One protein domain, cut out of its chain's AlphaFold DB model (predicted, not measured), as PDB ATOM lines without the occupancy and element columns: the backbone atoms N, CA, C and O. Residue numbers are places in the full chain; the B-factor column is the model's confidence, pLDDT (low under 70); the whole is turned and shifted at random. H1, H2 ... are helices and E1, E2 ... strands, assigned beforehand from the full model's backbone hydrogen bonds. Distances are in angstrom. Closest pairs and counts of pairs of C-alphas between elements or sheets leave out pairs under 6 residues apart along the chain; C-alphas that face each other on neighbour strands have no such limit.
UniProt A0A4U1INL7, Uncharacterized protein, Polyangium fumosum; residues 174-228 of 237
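What this domain is: This is residues 174 to 228 of the 237 residues of an uncharacterized protein of Polyangium fumosum (UniProt A0A4U1INL7). Two helices, H1 and H3, lie side by side and run opposite ways, with H3 in the middle of the domain and a small hairpin of two strands, E1 and E2, on another side of H3. The four-residue H2 packs near the first residues of H3, at the end of the pair where H1 finishes. The 55 printed residues hold three named helices and two named strands in the order H1, H2, H3, E1, E2; the sheet E1 - E2 is antiparallel, and the class is mixed, helices and strands. The whole is compact, with a radius of gyration of the C-alphas of 10.4 A, and rounded, spanning 27 by 22 by 16 A.

How they stand to each other: E1, residues 218 to 221, and E2, residues 224 to 227, form an antiparallel hairpin at 148 degrees; N 219 and O 226 are 2.9 A apart and N 221 and O 224 2.8 A, within hydrogen-bond range. The closest C-alphas of E1 and H3, residues 202 to 208, are those of Val 219 and Cys 206, 6.5 A apart. H3 and E2 are near each other, with 5 pairs of C-alphas within 10 A. H1, residues 174 to 186, touches H3 at a shallow tilt of 8 degrees, opposite ways; the closest C-alphas are those of Cys 185 and Cys 203, 5.7 A apart. H2, residues 189 to 192, touches H3, with the C-alphas of Gln 191 and Cys 203 closest at 6.0 A. H1 and H2 are apart from both strands. In H1 and H3 every O i to N i+4 pair is within hydrogen-bond range; H2 is too short for such a pair.

Where its parts are: E1 is 9.7 A long and E2 9.8 A, with C-alpha 227 at (180.419, 130.111, 258.176). H3 is 9.8 A long, H2 6.0 A, and H1 18.3 A from C-alpha 174 at (194.884, 142.689, 261.557).

The domain as a whole: The C-alphas farthest apart, of Glu 176 and Gly 223, are 29.6 A apart. The printed part has no cut and no long link. Its mean pLDDT is 85.5, and no printed residue is under 70.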
ATOM      1  N   TRP A 174     196.137 143.428 261.642       77.25
ATOM      2  CA  TRP A 174     194.884 142.689 261.557       77.25
ATOM      3  C   TRP A 174     194.008 143.074 260.355       77.25
ATOM      4  O   TRP A 174     193.388 142.196 259.779       77.25
ATOM      5  N   LYS A 175     193.975 144.341 259.924       77.69
ATOM      6  CA  LYS A 175     193.242 144.778 258.724       77.69
ATOM      7  C   LYS A 175     193.806 144.157 257.448       77.69
ATOM      8  O   LYS A 175     193.006 143.800 256.591       77.69
ATOM      9  N   GLU A 176     195.130 144.022 257.346       78.31
ATOM     10  CA  GLU A 176     195.796 143.353 256.216       78.31
ATOM     11  C   GLU A 176     195.427 141.867 256.173       78.31
ATOM     12  O   GLU A 176     194.964 141.388 255.145       78.31
ATOM     13  N   LEU A 177     195.510 141.172 257.314       80.31
ATOM     14  CA  LEU A 177     195.078 139.770 257.433       80.31
ATOM     15  C   LEU A 177     193.605 139.595 257.047       80.31
ATOM     16  O   LEU A 177     193.237 138.698 256.302       80.31
ATOM     17  N   CYS A 178     192.748 140.499 257.513       85.75
ATOM     18  CA  CYS A 178     191.347 140.492 257.136       85.75
ATOM     19  C   CYS A 178     191.137 140.784 255.630       85.75
ATOM     20  O   CYS A 178     190.028 140.595 255.141       85.75
ATOM     21  N   ASP A 179     192.075 141.454 254.938       84.88
ATOM     22  CA  ASP A 179     191.922 141.873 253.527       84.88
ATOM     23  C   ASP A 179     192.310 140.699 252.628       84.88
ATOM     24  O   ASP A 179     191.624 140.409 251.653       84.88
ATOM     25  N   GLU A 180     193.361 139.981 253.020       82.12
ATOM     26  CA  GLU A 180     193.762 138.704 252.433       82.12
ATOM     27  C   GLU A 180     192.622 137.674 252.497       82.12
ATOM     28  O   GLU A 180     192.185 137.173 251.463       82.12
ATOM     29  N   GLU A 181     192.043 137.459 253.681       86.12
ATOM     30  CA  GLU A 181     190.916 136.532 253.881       86.12
ATOM     31  C   GLU A 181     189.638 136.961 253.136       86.12
ATOM     32  O   GLU A 181     188.845 136.129 252.688       86.12
ATOM     33  N   LEU A 182     189.428 138.271 252.962       87.50
ATOM     34  CA  LEU A 182     188.320 138.772 252.151       87.50
ATOM     35  C   LEU A 182     188.488 138.372 250.687       87.50
ATOM     36  O   LEU A 182     187.517 137.905 250.095       87.50
ATOM     37  N   ASN A 183     189.678 138.563 250.115       84.19
ATOM     38  CA  ASN A 183     189.936 138.197 248.723       84.19
ATOM     39  C   ASN A 183     189.734 136.691 248.517       84.19
ATOM     40  O   ASN A 183     188.980 136.298 247.633       84.19
ATOM     41  N   ASP A 184     190.269 135.871 249.424       83.06
ATOM     42  CA  ASP A 184     190.054 134.420 249.415       83.06
ATOM     43  C   ASP A 184     188.563 134.041 249.498       83.06
ATOM     44  O   ASP A 184     188.109 133.092 248.852       83.06
ATOM     45  N   CYS A 185     187.766 134.777 250.280       84.06
ATOM     46  CA  CYS A 185     186.324 134.555 250.352       84.06
ATOM     47  C   CYS A 185     185.609 134.948 249.054       84.06
ATOM     48  O   CYS A 185     184.706 134.220 248.622       84.06
ATOM     49  N   LEU A 186     185.979 136.082 248.450       83.75
ATOM     50  CA  LEU A 186     185.393 136.571 247.199       83.75
ATOM     51  C   LEU A 186     185.667 135.610 246.033       83.75
ATOM     52  O   LEU A 186     184.771 135.361 245.232       83.75
ATOM     53  N   ASP A 187     186.829 134.959 246.022       82.62
ATOM     54  CA  ASP A 187     187.174 133.928 245.034       82.62
ATOM     55  C   ASP A 187     186.435 132.591 245.255       82.62
ATOM     56  O   ASP A 187     186.562 131.648 244.470       82.62
ATOM     57  N   SER A 188     185.629 132.481 246.317       78.69
ATOM     58  CA  SER A 188     184.868 131.276 246.648       78.69
ATOM     59  C   SER A 188     183.378 131.394 246.283       78.69
ATOM     60  O   SER A 188     182.819 132.495 246.217       78.69
ATOM     61  N   PRO A 189     182.640 130.266 246.196       81.62
ATOM     62  CA  PRO A 189     181.185 130.284 246.017       81.62
ATOM     63  C   PRO A 189     180.413 131.028 247.124       81.62
ATOM     64  O   PRO A 189     179.218 131.270 246.986       81.62
ATOM     65  N   LYS A 190     181.052 131.398 248.244       76.06
ATOM     66  CA  LYS A 190     180.404 132.166 249.318       76.06
ATOM     67  C   LYS A 190     180.103 133.609 248.918       76.06
ATOM     68  O   LYS A 190     179.218 134.206 249.530       76.06
ATOM     69  N   GLN A 191     180.767 134.152 247.893       84.56
ATOM     70  CA  GLN A 191     180.452 135.475 247.353       84.56
ATOM     71  C   GLN A 191     178.976 135.601 246.940       84.56
ATOM     72  O   GLN A 191     178.397 136.676 247.081       84.56
ATOM     73  N   SER A 192     178.345 134.522 246.468       83.81
ATOM     74  CA  SER A 192     176.943 134.549 246.034       83.81
ATOM     75  C   SER A 192     175.936 134.450 247.184       83.81
ATOM     76  O   SER A 192     174.731 134.528 246.947       83.81
ATOM     77  N   ILE A 193     176.389 134.245 248.427       84.12
ATOM     78  CA  ILE A 193     175.507 134.193 249.596       84.12
ATOM     79  C   ILE A 193     175.191 135.632 250.036       84.12
ATOM     80  O   ILE A 193     176.127 136.391 250.288       84.12
ATOM     81  N   PRO A 194     173.910 136.014 250.201       85.31
ATOM     82  CA  PRO A 194     173.546 137.365 250.624       85.31
ATOM     83  C   PRO A 194     174.056 137.721 252.030       85.31
ATOM     84  O   PRO A 194     173.835 136.972 252.989       85.31
ATOM     85  N   GLY A 195     174.668 138.897 252.154       88.69
ATOM     86  CA  GLY A 195     175.263 139.452 253.371       88.69
ATOM     87  C   GLY A 195     174.262 140.092 254.341       88.69
ATOM     88  O   GLY A 195     173.099 139.679 254.412       88.69
ATOM     89  N   SER A 196     174.732 141.063 255.131       82.38
ATOM     90  CA  SER A 196     173.947 141.760 256.166       82.38
ATOM     91  C   SER A 196     172.909 142.722 255.599       82.38
ATOM     92  O   SER A 196     171.873 142.931 256.223       82.38
ATOM     93  N   VAL A 197     173.176 143.289 254.423       79.25
ATOM     94  CA  VAL A 197     172.293 144.231 253.722       79.25
ATOM     95  C   VAL A 197     171.966 143.728 252.318       79.25
ATOM     96  O   VAL A 197     172.695 142.904 251.753       79.25
ATOM     97  N   GLU A 198     170.865 144.209 251.747       74.12
ATOM     98  CA  GLU A 198     170.468 143.885 250.376       74.12
ATOM     99  C   GLU A 198     171.585 144.253 249.384       74.12
ATOM    100  O   GLU A 198     172.217 145.301 249.501       74.12
ATOM    101  N   GLY A 199     171.894 143.344 248.456       77.44
ATOM    102  CA  GLY A 199     172.988 143.513 247.493       77.44
ATOM    103  C   GLY A 199     174.407 143.284 248.039       77.44
ATOM    104  O   GLY A 199     175.352 143.283 247.254       77.44
ATOM    105  N   SER A 200     174.591 143.044 249.344       81.69
ATOM    106  CA  SER A 200     175.902 142.670 249.906       81.69
ATOM    107  C   SER A 200     176.143 141.158 249.872       81.69
ATOM    108  O   SER A 200     175.195 140.370 249.858       81.69
ATOM    109  N   SER A 201     177.413 140.740 249.912       87.44
ATOM    110  CA  SER A 201     177.809 139.332 250.041       87.44
ATOM    111  C   SER A 201     178.145 138.952 251.485       87.44
ATOM    112  O   SER A 201     178.490 139.795 252.318       87.44
ATOM    113  N   LEU A 202     178.099 137.653 251.785       88.00
ATOM    114  CA  LEU A 202     178.542 137.094 253.062       88.00
ATOM    115  C   LEU A 202     180.000 137.465 253.363       88.00
ATOM    116  O   LEU A 202     180.322 137.765 254.508       88.00
ATOM    117  N   CYS A 203     180.863 137.509 252.347       87.12
ATOM    118  CA  CYS A 203     182.274 137.866 252.496       87.12
ATOM    119  C   CYS A 203     182.467 139.288 253.028       87.12
ATOM    120  O   CYS A 203     183.255 139.501 253.949       87.12
ATOM    121  N   LEU A 204     181.695 140.254 252.516       85.62
ATOM    122  CA  LEU A 204     181.721 141.630 253.016       85.62
ATOM    123  C   LEU A 204     181.246 141.712 254.469       85.62
ATOM    124  O   LEU A 204     181.794 142.475 255.261       85.62
ATOM    125  N   TRP A 205     180.276 140.880 254.845       89.62
ATOM    126  CA  TRP A 205     179.807 140.827 256.222       89.62
ATOM    127  C   TRP A 205     180.828 140.184 257.174       89.62
ATOM    128  O   TRP A 205     181.068 140.697 258.268       89.62
ATOM    129  N   CYS A 206     181.486 139.101 256.757       89.38
ATOM    130  CA  CYS A 206     182.587 138.495 257.508       89.38
ATOM    131  C   CYS A 206     183.743 139.489 257.694       89.38
ATOM    132  O   CYS A 206     184.258 139.636 258.802       89.38
ATOM    133  N   ARG A 207     184.073 140.250 256.643       89.38
ATOM    134  CA  ARG A 207     185.047 141.345 256.691       89.38
ATOM    135  C   ARG A 207     184.652 142.429 257.691       89.38
ATOM    136  O   ARG A 207     185.501 142.867 258.459       89.38
ATOM    137  N   GLU A 208     183.388 142.843 257.714       87.19
ATOM    138  CA  GLU A 208     182.875 143.839 258.667       87.19
ATOM    139  C   GLU A 208     183.038 143.378 260.127       87.19
ATOM    140  O   GLU A 208     183.308 144.184 261.016       87.19
ATOM    141  N   LYS A 209     182.894 142.071 260.382       91.19
ATOM    142  CA  LYS A 209     183.080 141.467 261.712       91.19
ATOM    143  C   LYS A 209     184.518 141.049 262.008       91.19
ATOM    144  O   LYS A 209     184.786 140.568 263.109       91.19
ATOM    145  N   CYS A 210     185.435 141.243 261.070       90.12
ATOM    146  CA  CYS A 210     186.843 140.956 261.268       90.12
ATOM    147  C   CYS A 210     187.466 141.986 262.220       90.12
ATOM    148  O   CYS A 210     187.241 143.189 262.101       90.12
ATOM    149  N   THR A 211     188.231 141.512 263.203       89.38
ATOM    150  CA  THR A 211     188.804 142.358 264.267       89.38
ATOM    151  C   THR A 211     190.292 142.074 264.446       89.38
ATOM    152  O   THR A 211     190.879 141.287 263.707       89.38
ATOM    153  N   SER A 212     190.918 142.649 265.478       81.00
ATOM    154  CA  SER A 212     192.289 142.297 265.873       81.00
ATOM    155  C   SER A 212     192.492 140.817 266.207       81.00
ATOM    156  O   SER A 212     193.630 140.357 266.218       81.00
ATOM    157  N   LYS A 213     191.407 140.069 266.450       86.31
ATOM    158  CA  LYS A 213     191.430 138.617 266.673       86.31
ATOM    159  C   LYS A 213     191.439 137.795 265.376       86.31
ATOM    160  O   LYS A 213     191.514 136.576 265.459       86.31
ATOM    161  N   GLY A 214     191.380 138.444 264.213       86.62
ATOM    162  CA  GLY A 214     191.371 137.797 262.904       86.62
ATOM    163  C   GLY A 214     189.975 137.639 262.306       86.62
ATOM    164  O   GLY A 214     188.996 138.232 262.782       86.62
ATOM    165  N   TRP A 215     189.922 136.864 261.222       90.75
ATOM    166  CA  TRP A 215     188.706 136.556 260.475       90.75
ATOM    167  C   TRP A 215     187.730 135.743 261.334       90.75
ATOM    168  O   TRP A 215     188.152 134.798 262.003       90.75
ATOM    169  N   PRO A 216     186.435 136.105 261.376       92.12
ATOM    170  CA  PRO A 216     185.475 135.390 262.205       92.12
ATOM    171  C   PRO A 216     185.256 133.967 261.680       92.12
ATOM    172  O   PRO A 216     185.320 133.717 260.480       92.12
ATOM    173  N   GLU A 217     184.913 133.032 262.566       92.06
ATOM    174  CA  GLU A 217     184.550 131.672 262.144       92.06
ATOM    175  C   GLU A 217     183.193 131.640 261.428       92.06
ATOM    176  O   GLU A 217     183.007 130.928 260.437       92.06
ATOM    177  N   ALA A 218     182.246 132.448 261.915       91.69
ATOM    178  CA  ALA A 218     180.892 132.574 261.391       91.69
ATOM    179  C   ALA A 218     180.260 133.927 261.760       91.69
ATOM    180  O   ALA A 218     180.629 134.557 262.751       91.69
ATOM    181  N   VAL A 219     179.243 134.330 260.997       91.88
ATOM    182  CA  VAL A 219     178.346 135.455 261.309       91.88
ATOM    183  C   VAL A 219     176.913 134.960 261.488       91.88
ATOM    184  O   VAL A 219     176.519 133.946 260.915       91.88
ATOM    185  N   LYS A 220     176.115 135.647 262.311       91.81
ATOM    186  CA  LYS A 220     174.737 135.239 262.623       91.81
ATOM    187  C   LYS A 220     173.730 136.049 261.804       91.81
ATOM    188  O   LYS A 220     173.648 137.262 261.981       91.81
ATOM    189  N   LYS A 221     172.933 135.369 260.975       86.12
ATOM    190  CA  LYS A 221     171.829 135.931 260.178       86.12
ATOM    191  C   LYS A 221     170.516 135.266 260.569       86.12
ATOM    192  O   LYS A 221     170.409 134.049 260.462       86.12
ATOM    193  N   ASP A 222     169.545 136.036 261.053       87.56
ATOM    194  CA  ASP A 222     168.196 135.543 261.387       87.56
ATOM    195  C   ASP A 222     168.201 134.285 262.275       87.56
ATOM    196  O   ASP A 222     167.491 133.309 262.045       87.56
ATOM    197  N   GLY A 223     169.085 134.263 263.278       87.50
ATOM    198  CA  GLY A 223     169.242 133.114 264.176       87.50
ATOM    199  C   GLY A 223     170.160 131.999 263.661       87.50
ATOM    200  O   GLY A 223     170.622 131.200 264.473       87.50
ATOM    201  N   LYS A 224     170.492 131.969 262.365       89.12
ATOM    202  CA  LYS A 224     171.367 130.966 261.738       89.12
ATOM    203  C   LYS A 224     172.823 131.425 261.712       89.12
ATOM    204  O   LYS A 224     173.107 132.593 261.458       89.12
ATOM    205  N   LEU A 225     173.752 130.502 261.955       91.62
ATOM    206  CA  LEU A 225     175.191 130.741 261.810       91.62
ATOM    207  C   LEU A 225     175.623 130.448 260.371       91.62
ATOM    208  O   LEU A 225     175.429 129.341 259.873       91.62
ATOM    209  N   LEU A 226     176.208 131.446 259.713       90.25
ATOM    210  CA  LEU A 226     176.774 131.355 258.373       90.25
ATOM    211  C   LEU A 226     178.304 131.325 258.479       90.25
ATOM    212  O   LEU A 226     178.881 132.279 259.002       90.25
ATOM    213  N   PRO A 227     178.978 130.259 258.011       90.31
ATOM    214  CA  PRO A 227     180.419 130.111 258.176       90.31
ATOM    215  C   PRO A 227     181.194 131.082 257.285       90.31
ATOM    216  O   PRO A 227     180.975 131.130 256.069       90.31
ATOM    217  N   CYS A 228     182.136 131.787 257.901       87.12
ATOM    218  CA  CYS A 228     183.045 132.742 257.277       87.12
ATOM    219  C   CYS A 228     184.379 132.104 256.888       87.12
ATOM    220  O   CYS A 228     184.976 132.528 255.904       87.12
TER     221      CYS A 228